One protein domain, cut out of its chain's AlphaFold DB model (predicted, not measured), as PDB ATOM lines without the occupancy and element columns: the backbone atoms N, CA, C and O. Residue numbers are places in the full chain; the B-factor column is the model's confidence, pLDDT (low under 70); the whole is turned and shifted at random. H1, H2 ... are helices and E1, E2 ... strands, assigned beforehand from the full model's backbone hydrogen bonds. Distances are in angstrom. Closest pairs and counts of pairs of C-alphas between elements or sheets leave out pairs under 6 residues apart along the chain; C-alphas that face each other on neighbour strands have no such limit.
ATOM      1  N   VAL A   3      14.746 -49.480 -54.809       91.88
ATOM      2  CA  VAL A   3      15.610 -48.908 -55.860       91.88
ATOM      3  C   VAL A   3      15.801 -47.397 -55.676       91.88
ATOM      4  O   VAL A   3      14.926 -46.749 -55.102       91.88
ATOM      5  N   PRO A   4      16.918 -46.800 -56.133       91.88
ATOM      6  CA  PRO A   4      17.055 -45.344 -56.176       91.88
ATOM      7  C   PRO A   4      15.958 -44.712 -57.037       91.88
ATOM      8  O   PRO A   4      15.521 -45.321 -58.009       91.88
ATOM      9  N   ILE A   5      15.562 -43.473 -56.747       86.19
ATOM     10  CA  ILE A   5      14.539 -42.776 -57.547       86.19
ATOM     11  C   ILE A   5      14.919 -42.652 -59.034       86.19
ATOM     12  O   ILE A   5      14.067 -42.793 -59.905       86.19
ATOM     13  N   SER A   6      16.215 -42.518 -59.333       89.25
ATOM     14  CA  SER A   6      16.759 -42.496 -60.698       89.25
ATOM     15  C   SER A   6      16.653 -43.829 -61.447       89.25
ATOM     16  O   SER A   6      17.008 -43.903 -62.619       89.25
ATOM     17  N   PHE A   7      16.186 -44.899 -60.800       91.69
ATOM     18  CA  PHE A   7      15.886 -46.156 -61.474       91.69
ATOM     19  C   PHE A   7      14.711 -45.993 -62.444       91.69
ATOM     20  O   PHE A   7      14.796 -46.466 -63.571       91.69
ATOM     21  N   LEU A   8      13.649 -45.284 -62.049       86.69
ATOM     22  CA  LEU A   8      12.441 -45.133 -62.874       86.69
ATOM     23  C   LEU A   8      12.673 -44.312 -64.151       86.69
ATOM     24  O   LEU A   8      11.920 -44.453 -65.100       86.69
ATOM     25  N   ASP A   9      13.735 -43.508 -64.200       87.81
ATOM     26  CA  ASP A   9      14.150 -42.773 -65.403       87.81
ATOM     27  C   ASP A   9      14.720 -43.699 -66.499       87.81
ATOM     28  O   ASP A   9      14.723 -43.372 -67.680       87.81
ATOM     29  N   LYS A  10      15.200 -44.891 -66.120       91.69
ATOM     30  CA  LYS A  10      15.886 -45.830 -67.028       91.69
ATOM     31  C   LYS A  10      15.022 -46.999 -67.490       91.69
ATOM     32  O   LYS A  10      15.454 -47.765 -68.348       91.69
ATOM     33  N   TYR A  11      13.845 -47.175 -66.899       90.38
ATOM     34  CA  TYR A  11      12.962 -48.313 -67.143       90.38
ATOM     35  C   TYR A  11      11.528 -47.832 -67.334       90.38
ATOM     36  O   TYR A  11      11.159 -46.775 -66.837       90.38
ATOM     37  N   ASN A  12      10.702 -48.615 -68.031       89.44
ATOM     38  CA  ASN A  12       9.308 -48.237 -68.222       89.44
ATOM     39  C   ASN A  12       8.554 -48.352 -66.875       89.44
ATOM     40  O   ASN A  12       8.445 -49.463 -66.342       89.44
ATOM     41  N   PRO A  13       8.014 -47.248 -66.315       85.38
ATOM     42  CA  PRO A  13       7.313 -47.266 -65.031       85.38
ATOM     43  C   PRO A  13       6.076 -48.172 -65.037       85.38
ATOM     44  O   PRO A  13       5.721 -48.720 -63.993       85.38
ATOM     45  N   ASP A  14       5.467 -48.418 -66.200       90.00
ATOM     46  CA  ASP A  14       4.292 -49.283 -66.318       90.00
ATOM     47  C   ASP A  14       4.590 -50.736 -65.939       90.00
ATOM     48  O   ASP A  14       3.681 -51.452 -65.515       90.00
ATOM     49  N   GLN A  15       5.857 -51.160 -65.994       93.38
ATOM     50  CA  GLN A  15       6.305 -52.500 -65.597       93.38
ATOM     51  C   GLN A  15       6.286 -52.714 -64.077       93.38
ATOM     52  O   GLN A  15       6.483 -53.839 -63.609       93.38
ATOM     53  N   PHE A  16       6.059 -51.660 -63.286       93.38
ATOM     54  CA  PHE A  16       6.190 -51.709 -61.837       93.38
ATOM     55  C   PHE A  16       4.970 -51.150 -61.105       93.38
ATOM     56  O   PHE A  16       4.272 -50.247 -61.559       93.38
ATOM     57  N   GLU A  17       4.712 -51.724 -59.939       92.31
ATOM     58  CA  GLU A  17       3.817 -51.204 -58.914       92.31
ATOM     59  C   GLU A  17       4.671 -50.569 -57.807       92.31
ATOM     60  O   GLU A  17       5.618 -51.197 -57.320       92.31
ATOM     61  N   ILE A  18       4.360 -49.325 -57.430       90.75
ATOM     62  CA  ILE A  18       5.024 -48.624 -56.325       90.75
ATOM     63  C   ILE A  18       4.330 -49.020 -55.026       90.75
ATOM     64  O   ILE A  18       3.143 -48.772 -54.847       90.75
ATOM     65  N   LEU A  19       5.093 -49.612 -54.113       90.75
ATOM     66  CA  LEU A  19       4.607 -50.082 -52.817       90.75
ATOM     67  C   LEU A  19       4.865 -49.079 -51.686       90.75
ATOM     68  O   LEU A  19       4.287 -49.203 -50.613       90.75
ATOM     69  N   GLY A  20       5.759 -48.113 -51.891       90.00
ATOM     70  CA  GLY A  20       6.132 -47.130 -50.875       90.00
ATOM     71  C   GLY A  20       7.555 -46.625 -51.066       90.00
ATOM     72  O   GLY A  20       8.171 -46.833 -52.116       90.00
ATOM     73  N   ALA A  21       8.103 -45.986 -50.038       90.19
ATOM     74  CA  ALA A  21       9.468 -45.473 -50.044       90.19
ATOM     75  C   ALA A  21      10.117 -45.622 -48.667       90.19
ATOM     76  O   ALA A  21       9.434 -45.740 -47.657       90.19
ATOM     77  N   THR A  22      11.448 -45.592 -48.619       90.31
ATOM     78  CA  THR A  22      12.205 -45.557 -47.363       90.31
ATOM     79  C   THR A  22      12.162 -44.155 -46.772       90.31
ATOM     80  O   THR A  22      13.108 -43.378 -46.931       90.31
ATOM     81  N   GLN A  23      11.018 -43.803 -46.201       84.44
ATOM     82  CA  GLN A  23      10.761 -42.528 -45.560       84.44
ATOM     83  C   GLN A  23       9.721 -42.726 -44.481       84.44
ATOM     84  O   GLN A  23       8.674 -43.322 -44.719       84.44
ATOM     85  N   ARG A  24       9.984 -42.099 -43.338       81.94
ATOM     86  CA  ARG A  24       9.107 -42.153 -42.184       81.94
ATOM     87  C   ARG A  24       7.638 -41.913 -42.548       81.94
ATOM     88  O   ARG A  24       7.313 -40.864 -43.105       81.94
ATOM     89  N   GLY A  25       6.774 -42.867 -42.212       79.75
ATOM     90  CA  GLY A  25       5.340 -42.834 -42.523       79.75
ATOM     91  C   GLY A  25       4.940 -43.324 -43.924       79.75
ATOM     92  O   GLY A  25       3.774 -43.198 -44.279       79.75
ATOM     93  N   CYS A  26       5.851 -43.890 -44.724       79.00
ATOM     94  CA  CYS A  26       5.562 -44.426 -46.066       79.00
ATOM     95  C   CYS A  26       5.641 -45.967 -46.141       79.00
ATOM     96  O   CYS A  26       6.050 -46.516 -47.169       79.00
ATOM     97  N   HIS A  27       5.270 -46.659 -45.054       68.69
ATOM     98  CA  HIS A  27       5.601 -48.073 -44.813       68.69
ATOM     99  C   HIS A  27       4.413 -49.030 -44.664       68.69
ATOM    100  O   HIS A  27       4.638 -50.203 -44.381       68.69
ATOM    101  N   ASP A  28       3.169 -48.595 -44.871       75.62
ATOM    102  CA  ASP A  28       1.992 -49.439 -44.586       75.62
ATOM    103  C   ASP A  28       2.002 -50.772 -45.356       75.62
ATOM    104  O   ASP A  28       1.650 -51.818 -44.817       75.62
ATOM    105  N   LEU A  29       2.470 -50.756 -46.609       80.81
ATOM    106  CA  LEU A  29       2.591 -51.950 -47.456       80.81
ATOM    107  C   LEU A  29       3.959 -52.647 -47.341       80.81
ATOM    108  O   LEU A  29       4.145 -53.747 -47.865       80.81
ATOM    109  N   VAL A  30       4.931 -51.997 -46.700       80.69
ATOM    110  CA  VAL A  30       6.342 -52.404 -46.613       80.69
ATOM    111  C   VAL A  30       6.890 -52.074 -45.220       80.69
ATOM    112  O   VAL A  30       7.709 -51.160 -45.073       80.69
ATOM    113  N   PRO A  31       6.420 -52.796 -44.186       82.81
ATOM    114  CA  PRO A  31       6.770 -52.501 -42.806       82.81
ATOM    115  C   PRO A  31       8.262 -52.714 -42.548       82.81
ATOM    116  O   PRO A  31       8.925 -53.538 -43.188       82.81
ATOM    117  N   ASP A  32       8.782 -51.988 -41.564       83.38
ATOM    118  CA  ASP A  32      10.165 -52.139 -41.132       83.38
ATOM    119  C   ASP A  32      10.440 -53.549 -40.611       83.38
ATOM    120  O   ASP A  32       9.731 -54.070 -39.751       83.38
ATOM    121  N   THR A  33      11.547 -54.130 -41.059       87.06
ATOM    122  CA  THR A  33      12.028 -55.433 -40.581       87.06
ATOM    123  C   THR A  33      13.113 -55.315 -39.513       87.06
ATOM    124  O   THR A  33      13.496 -56.315 -38.908       87.06
ATOM    125  N   LYS A  34      13.632 -54.102 -39.274       90.56
ATOM    126  CA  LYS A  34      14.696 -53.830 -38.304       90.56
ATOM    127  C   LYS A  34      14.550 -52.434 -37.709       90.56
ATOM    128  O   LYS A  34      14.244 -51.482 -38.423       90.56
ATOM    129  N   LYS A  35      14.824 -52.326 -36.410       93.94
ATOM    130  CA  LYS A  35      14.947 -51.062 -35.679       93.94
ATOM    131  C   LYS A  35      16.395 -50.856 -35.236       93.94
ATOM    132  O   LYS A  35      17.147 -51.820 -35.104       93.94
ATOM    133  N   TYR A  36      16.762 -49.595 -35.041       95.81
ATOM    134  CA  TYR A  36      18.099 -49.135 -34.659       95.81
ATOM    135  C   TYR A  36      18.052 -48.326 -33.356       95.81
ATOM    136  O   TYR A  36      18.833 -47.398 -33.154       95.81
ATOM    137  N   ASP A  37      17.100 -48.631 -32.476       96.00
ATOM    138  CA  ASP A  37      16.864 -47.861 -31.251       96.00
ATOM    139  C   ASP A  37      18.030 -47.967 -30.252       96.00
ATOM    140  O   ASP A  37      18.249 -47.050 -29.461       96.00
ATOM    141  N   ASP A  38      18.811 -49.048 -30.340       97.06
ATOM    142  CA  ASP A  38      20.039 -49.316 -29.583       97.06
ATOM    143  C   ASP A  38      21.300 -48.669 -30.189       97.06
ATOM    144  O   ASP A  38      22.387 -48.774 -29.616       97.06
ATOM    145  N   TYR A  39      21.180 -47.974 -31.324       98.00
ATOM    146  CA  TYR A  39      22.306 -47.324 -31.992       98.00
ATOM    147  C   TYR A  39      22.442 -45.873 -31.526       98.00
ATOM    148  O   TYR A  39      21.488 -45.221 -31.090       98.00
ATOM    149  N   TRP A  40      23.633 -45.315 -31.703       97.50
ATOM    150  CA  TRP A  40      23.892 -43.887 -31.557       97.50
ATOM    151  C   TRP A  40      24.590 -43.345 -32.797       97.50
ATOM    152  O   TRP A  40      25.352 -44.051 -33.458       97.50
ATOM    153  N   GLU A  41      24.314 -42.084 -33.122       97.69
ATOM    154  CA  GLU A  41      24.974 -41.431 -34.245       97.69
ATOM    155  C   GLU A  41      26.364 -40.923 -33.851       97.69
ATOM    156  O   GLU A  41      26.559 -40.261 -32.825       97.69
ATOM    157  N   MET A  42      27.308 -41.199 -34.739       97.81
ATOM    158  CA  MET A  42      28.704 -40.822 -34.670       97.81
ATOM    159  C   MET A  42      29.056 -39.930 -35.857       97.81
ATOM    160  O   MET A  42      28.641 -40.180 -36.993       97.81
ATOM    161  N   LYS A  43      29.858 -38.902 -35.598       97.25
ATOM    162  CA  LYS A  43      30.576 -38.150 -36.627       97.25
ATOM    163  C   LYS A  43      31.696 -39.010 -37.218       97.25
ATOM    164  O   LYS A  43      32.127 -39.999 -36.624       97.25
ATOM    165  N   GLN A  44      32.245 -38.572 -38.345       95.50
ATOM    166  CA  GLN A  44      33.382 -39.219 -39.012       95.50
ATOM    167  C   GLN A  44      34.618 -39.323 -38.102       95.50
ATOM    168  O   GLN A  44      35.372 -40.283 -38.198       95.50
ATOM    169  N   ASN A  45      34.804 -38.357 -37.196       95.81
ATOM    170  CA  ASN A  45      35.909 -38.333 -36.233       95.81
ATOM    171  C   ASN A  45      35.691 -39.242 -35.005       95.81
ATOM    172  O   ASN A  45      36.526 -39.251 -34.108       95.81
ATOM    173  N   GLY A  46      34.578 -39.982 -34.938       94.31
ATOM    174  CA  GLY A  46      34.263 -40.878 -33.823       94.31
ATOM    175  C   GLY A  46      33.599 -40.204 -32.620       94.31
ATOM    176  O   GLY A  46      33.332 -40.870 -31.623       94.31
ATOM    177  N   GLU A  47      33.283 -38.911 -32.684       97.38
ATOM    178  CA  GLU A  47      32.509 -38.250 -31.633       97.38
ATOM    179  C   GLU A  47      31.011 -38.526 -31.781       97.38
ATOM    180  O   GLU A  47      30.459 -38.498 -32.883       97.38
ATOM    181  N   LYS A  48      30.315 -38.694 -30.653       97.06
ATOM    182  CA  LYS A  48      28.848 -38.750 -30.634       97.06
ATOM    183  C   LYS A  48      28.266 -37.399 -31.048       97.06
ATOM    184  O   LYS A  48      28.710 -36.353 -30.582       97.06
ATOM    185  N   THR A  49      27.215 -37.412 -31.863       97.06
ATOM    186  CA  THR A  49      26.475 -36.179 -32.205       97.06
ATOM    187  C   THR A  49      25.448 -35.787 -31.141       97.06
ATOM    188  O   THR A  49      24.902 -34.689 -31.190       97.06
ATOM    189  N   GLY A  50      25.132 -36.698 -30.212       95.06
ATOM    190  CA  GLY A  50      24.004 -36.583 -29.281       95.06
ATOM    191  C   GLY A  50      22.682 -37.122 -29.842       95.06
ATOM    192  O   GLY A  50      21.721 -37.288 -29.091       95.06
ATOM    193  N   SER A  51      22.627 -37.463 -31.133       94.81
ATOM    194  CA  SER A  51      21.452 -38.093 -31.734       94.81
ATOM    195  C   SER A  51      21.416 -39.605 -31.496       94.81
ATOM    196  O   SER A  51      22.441 -40.291 -31.510       94.81
ATOM    197  N   LYS A  52      20.202 -40.141 -31.348       95.44
ATOM    198  CA  LYS A  52      19.944 -41.582 -31.217       95.44
ATOM    199  C   LYS A  52      19.721 -42.244 -32.576       95.44
ATOM    200  O   LYS A  52      19.328 -41.585 -33.540       95.44
ATOM    201  N   GLY A  53      19.907 -43.558 -32.628       93.50
ATOM    202  CA  GLY A  53      19.699 -44.380 -33.815       93.50
ATOM    203  C   GLY A  53      18.250 -44.466 -34.281       93.50
ATOM    204  O   GLY A  53      18.012 -44.593 -35.477       93.50
ATOM    205  N   GLY A  54      17.276 -44.235 -33.395       93.44
ATOM    206  CA  GLY A  54      15.859 -44.204 -33.775       93.44
ATOM    207  C   GLY A  54      15.524 -43.223 -34.911       93.44
ATOM    208  O   GLY A  54      14.546 -43.423 -35.625       93.44
ATOM    209  N   LYS A  55      16.360 -42.201 -35.156       91.19
ATOM    210  CA  LYS A  55      16.192 -41.278 -36.291       91.19
ATOM    211  C   LYS A  55      16.443 -41.910 -37.663       91.19
ATOM    212  O   LYS A  55      16.048 -41.328 -38.668       91.19
ATOM    213  N   THR A  56      17.167 -43.029 -37.710       92.31
ATOM    214  CA  THR A  56      17.445 -43.761 -38.950       92.31
ATOM    215  C   THR A  56      16.506 -44.940 -39.164       92.31
ATOM    216  O   THR A  56      16.598 -45.610 -40.193       92.31
ATOM    217  N   ASN A  57      15.583 -45.196 -38.234       92.12
ATOM    218  CA  ASN A  57      14.469 -46.099 -38.513       92.12
ATOM    219  C   ASN A  57      13.733 -45.619 -39.769       92.12
ATOM    220  O   ASN A  57      13.769 -44.427 -40.079       92.12
ATOM    221  N   GLU A  58      13.109 -46.544 -40.500       89.75
ATOM    222  CA  GLU A  58      12.336 -46.254 -41.722       89.75
ATOM    223  C   GLU A  58      13.197 -45.838 -42.948       89.75
ATOM    224  O   GLU A  58      12.762 -45.919 -44.100       89.75
ATOM    225  N   ASN A  59      14.481 -45.509 -42.751       91.62
ATOM    226  CA  ASN A  59      15.421 -45.245 -43.841       91.62
ATOM    227  C   ASN A  59      16.033 -46.530 -44.424       91.62
ATOM    228  O   ASN A  59      16.208 -47.552 -43.754       91.62
ATOM    229  N   ALA A  60      16.482 -46.437 -45.679       91.88
ATOM    230  CA  ALA A  60      17.363 -47.431 -46.275       91.88
ATOM    231  C   ALA A  60      18.711 -47.404 -45.545       91.88
ATOM    232  O   ALA A  60      19.521 -46.521 -45.796       91.88
ATOM    233  N   ASN A  61      18.980 -48.366 -44.668       93.94
ATOM    234  CA  ASN A  61      20.266 -48.469 -43.982       93.94
ATOM    235  C   ASN A  61      21.153 -49.519 -44.653       93.94
ATOM    236  O   ASN A  61      20.695 -50.609 -44.997       93.94
ATOM    237  N   LEU A  62      22.425 -49.182 -44.842       94.75
ATOM    238  CA  LEU A  62      23.459 -50.091 -45.321       94.75
ATOM    239  C   LEU A  62      24.414 -50.399 -44.171       94.75
ATOM    240  O   LEU A  62      24.838 -49.476 -43.483       94.75
ATOM    241  N   ALA A  63      24.754 -51.674 -43.979       96.31
ATOM    242  CA  ALA A  63      25.771 -52.103 -43.020       96.31
ATOM    243  C   ALA A  63      27.163 -51.707 -43.531       96.31
ATOM    244  O   ALA A  63      27.806 -52.453 -44.268       96.31
ATOM    245  N   MET A  64      27.568 -50.476 -43.222       95.69
ATOM    246  CA  MET A  64      28.807 -49.868 -43.692       95.69
ATOM    247  C   MET A  64      29.185 -48.639 -42.859       95.69
ATOM    248  O   MET A  64      28.369 -48.088 -42.117       95.69
ATOM    249  N   ASN A  65      30.422 -48.187 -43.050       95.56
ATOM    250  CA  ASN A  65      30.923 -46.883 -42.636       95.56
ATOM    251  C   ASN A  65      31.912 -46.392 -43.707       95.56
ATOM    252  O   ASN A  65      33.008 -46.932 -43.829       95.56
ATOM    253  N   ASP A  66      31.512 -45.409 -44.515       95.25
ATOM    254  CA  ASP A  66      32.336 -44.856 -45.599       95.25
ATOM    255  C   ASP A  66      33.440 -43.890 -45.133       95.25
ATOM    256  O   ASP A  66      34.227 -43.428 -45.963       95.25
ATOM    257  N   GLY A  67      33.480 -43.537 -43.843       95.50
ATOM    258  CA  GLY A  67      34.401 -42.547 -43.277       95.50
ATOM    259  C   GLY A  67      34.164 -41.104 -43.745       95.50
ATOM    260  O   GLY A  67      34.928 -40.210 -43.388       95.50
ATOM    261  N   LYS A  68      33.122 -40.849 -44.544       95.31
ATOM    262  CA  LYS A  68      32.821 -39.539 -45.148       95.31
ATOM    263  C   LYS A  68      31.573 -38.906 -44.561       95.31
ATOM    264  O   LYS A  68      31.495 -37.680 -44.482       95.31
ATOM    265  N   LYS A  69      30.595 -39.710 -44.158       94.62
ATOM    266  CA  LYS A  69      29.344 -39.259 -43.541       94.62
ATOM    267  C   LYS A  69      29.248 -39.749 -42.105       94.62
ATOM    268  O   LYS A  69      29.935 -40.688 -41.708       94.62
ATOM    269  N   ASN A  70      28.346 -39.141 -41.344       96.50
ATOM    270  CA  ASN A  70      27.943 -39.702 -40.063       96.50
ATOM    271  C   ASN A  70      27.449 -41.143 -40.247       96.50
ATOM    272  O   ASN A  70      26.917 -41.511 -41.299       96.50
ATOM    273  N   TYR A  71      27.622 -41.944 -39.210       97.38
ATOM    274  CA  TYR A  71      27.185 -43.332 -39.163       97.38
ATOM    275  C   TYR A  71      26.507 -43.610 -37.828       97.38
ATOM    276  O   TYR A  71      26.605 -42.825 -36.886       97.38
ATOM    277  N   PHE A  72      25.799 -44.725 -37.748       97.94
ATOM    278  CA  PHE A  72      25.168 -45.202 -36.531       97.94
ATOM    279  C   PHE A  72      25.840 -46.490 -36.116       97.94
ATOM    280  O   PHE A  72      26.022 -47.366 -36.956       97.94
ATOM    281  N   ILE A  73      26.178 -46.634 -34.842       98.00
ATOM    282  CA  ILE A  73      26.831 -47.837 -34.323       98.00
ATOM    283  C   ILE A  73      26.149 -48.289 -33.035       98.00
ATOM    284  O   ILE A  73      25.637 -47.451 -32.288       98.00
ATOM    285  N   ASN A  74      26.106 -49.600 -32.805       97.38
ATOM    286  CA  ASN A  74      25.620 -50.190 -31.561       97.38
ATOM    287  C   ASN A  74      26.780 -50.671 -30.666       97.38
ATOM    288  O   ASN A  74      27.956 -50.556 -31.015       97.38
ATOM    289  N   GLN A  75      26.444 -51.223 -29.501       96.94
ATOM    290  CA  GLN A  75      27.417 -51.737 -28.525       96.94
ATOM    291  C   GLN A  75      28.309 -52.870 -29.044       96.94
ATOM    292  O   GLN A  75      29.442 -52.993 -28.590       96.94
ATOM    293  N   ASP A  76      27.842 -53.631 -30.033       96.94
ATOM    294  CA  ASP A  76      28.598 -54.728 -30.642       96.94
ATOM    295  C   ASP A  76      29.571 -54.231 -31.728       96.94
ATOM    296  O   ASP A  76      30.270 -55.020 -32.360       96.94
ATOM    297  N   GLY A  77      29.599 -52.920 -31.989       96.00
ATOM    298  CA  GLY A  77      30.417 -52.313 -33.035       96.00
ATOM    299  C   GLY A  77      29.812 -52.409 -34.441       96.00
ATOM    300  O   GLY A  77      30.450 -52.003 -35.415       96.00
ATOM    301  N   HIS A  78      28.579 -52.906 -34.582       97.31
ATOM    302  CA  HIS A  78      27.916 -52.983 -35.879       97.31
ATOM    303  C   HIS A  78      27.501 -51.585 -36.344       97.31
ATOM    304  O   HIS A  78      26.684 -50.920 -35.706       97.31
ATOM    305  N   SER A  79      28.072 -51.148 -37.469       97.38
ATOM    306  CA  SER A  79      27.852 -49.814 -38.029       97.38
ATOM    307  C   SER A  79      26.909 -49.841 -39.229       97.38
ATOM    308  O   SER A  79      27.018 -50.706 -40.100       97.38
ATOM    309  N   VAL A  80      26.018 -48.855 -39.305       97.31
ATOM    310  CA  VAL A  80      25.159 -48.606 -40.463       97.31
ATOM    311  C   VAL A  80      25.184 -47.143 -40.893       97.31
ATOM    312  O   VAL A  80      25.397 -46.238 -40.087       97.31
ATOM    313  N   GLN A  81      24.892 -46.901 -42.167       96.44
ATOM    314  CA  GLN A  81      24.681 -45.568 -42.722       96.44
ATOM    315  C   GLN A  81      23.363 -45.508 -43.489       96.44
ATOM    316  O   GLN A  81      23.040 -46.411 -44.267       96.44
ATOM    317  N   SER A  82      22.623 -44.414 -43.301       93.44
ATOM    318  CA  SER A  82      21.446 -44.123 -44.114       93.44
ATOM    319  C   SER A  82      21.888 -43.841 -45.552       93.44
ATOM    320  O   SER A  82      22.660 -42.920 -45.828       93.44
ATOM    321  N   ALA A  83      21.393 -44.642 -46.485       91.81
ATOM    322  CA  ALA A  83      21.500 -44.390 -47.906       91.81
ATOM    323  C   ALA A  83      20.500 -43.310 -48.341       91.81
ATOM    324  O   ALA A  83      19.578 -42.942 -47.613       91.81
ATOM    325  N   TYR A  84      20.675 -42.824 -49.570       90.19
ATOM    326  CA  TYR A  84      19.672 -41.980 -50.208       90.19
ATOM    327  C   TYR A  84      18.334 -42.724 -50.324       90.19
ATOM    328  O   TYR A  84      18.316 -43.954 -50.438       90.19
ATOM    329  N   GLN A  85      17.234 -41.970 -50.309       89.62
ATOM    330  CA  GLN A  85      15.879 -42.507 -50.330       89.62
ATOM    331  C   GLN A  85      15.675 -43.496 -51.485       89.62
ATOM    332  O   GLN A  85      16.120 -43.275 -52.618       89.62
ATOM    333  N   ARG A  86      15.000 -44.605 -51.181       91.81
ATOM    334  CA  ARG A  86      14.664 -45.662 -52.131       91.81
ATOM    335  C   ARG A  86      13.159 -45.813 -52.254       91.81
ATOM    336  O   ARG A  86      12.441 -45.673 -51.270       91.81
ATOM    337  N   ILE A  87      12.707 -46.152 -53.452       91.81
ATOM    338  CA  ILE A  87      11.320 -46.508 -53.749       91.81
ATOM    339  C   ILE A  87      11.215 -48.027 -53.729       91.81
ATOM    340  O   ILE A  87      12.046 -48.722 -54.317       91.81
ATOM    341  N   PHE A  88      10.200 -48.553 -53.056       91.69
ATOM    342  CA  PHE A  88       9.880 -49.967 -53.096       91.69
ATOM    343  C   PHE A  88       8.995 -50.260 -54.297       91.69
ATOM    344  O   PHE A  88       7.883 -49.754 -54.399       91.69
ATOM    345  N   ILE A  89       9.497 -51.100 -55.194       92.56
ATOM    346  CA  ILE A  89       8.796 -51.510 -56.405       92.56
ATOM    347  C   ILE A  89       8.570 -53.020 -56.436       92.56
ATOM    348  O   ILE A  89       9.386 -53.806 -55.925       92.56
ATOM    349  N   LYS A  90       7.481 -53.426 -57.082       92.62
ATOM    350  CA  LYS A  90       7.172 -54.808 -57.456       92.62
ATOM    351  C   LYS A  90       6.965 -54.875 -58.964       92.62
ATOM    352  O   LYS A  90       6.253 -54.055 -59.523       92.62
ATOM    353  N   HIS A  91       7.601 -55.836 -59.623       93.31
ATOM    354  CA  HIS A  91       7.414 -56.046 -61.057       93.31
ATOM    355  C   HIS A  91       6.018 -56.628 -61.318       93.31
ATOM    356  O   HIS A  91       5.657 -57.636 -60.703       93.31
ATOM    357  N   LYS A  92       5.262 -56.020 -62.235       92.44
ATOM    358  CA  LYS A  92       3.993 -56.555 -62.742       92.44
ATOM    359  C   LYS A  92       4.343 -57.699 -63.696       92.44
ATOM    360  O   LYS A  92       4.947 -57.465 -64.736       92.44
TER     361      LYS A  92
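Overview. This is residues 3 to 92 of the 93 residues of the protein "EcoRI methylase" of Haemophilus influenzae HK1212 (UniProt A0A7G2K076). With little regular structure, this elongated domain has a small, strongly twisted sheet with short H1 over it at one end and the ribbon E1 and E6 at the other, with long loops between. The printed part has 90 residues, with one named helix and six named strands in the order E1 E2 E3 H1 E4 E5 E6; these hold only 31 of the 90 residues, 27 of them in strands, and the class is mostly strand; the larger sheet, E3 - E2 - E4 - E5, is antiparallel. It is only just loose, close to compact, with radius of gyration of the C-alphas 15.1 A, spanning 46 by 26 by 19 A.

Along the chain. Find E2 at residues 40 to 42, E3 at 48 to 52, H1 at 53 to 56, E4 at 71 to 73, E5 at 79 to 82. From C-alpha 16 at (6.190, -51.709, -61.837), E1 runs 13.7 A to residue 21. E6, residues 86 to 91, runs 15.5 A to C-alpha 91 at (7.414, -56.046, -61.057).

Arrangement. Look within hydrogen-bond range: N 41 and O 51, 3.1 A, in hairpin E2 and E3; N 42 and O 71, 2.8 A, between E2 and E4; N 72 and O 80, 2.8 A, in hairpin E4 and E5; N 19 and O 88, 2.8 A, between antiparallel E1 and E6. H1, too short for an O i to N i+4 pair, is on the sheet over E4, height 8.3 A. E3, H1 and E4 form a split strand-helix-strand unit, two strands of one sheet with a helix between them along the chain and E2 between them in the sheet, crossover right-handed.

Size, cuts and confidence. The printed part has no cut. Links E1 to E2 and H1 to E4 are long. Residue 27 is under pLDDT 70.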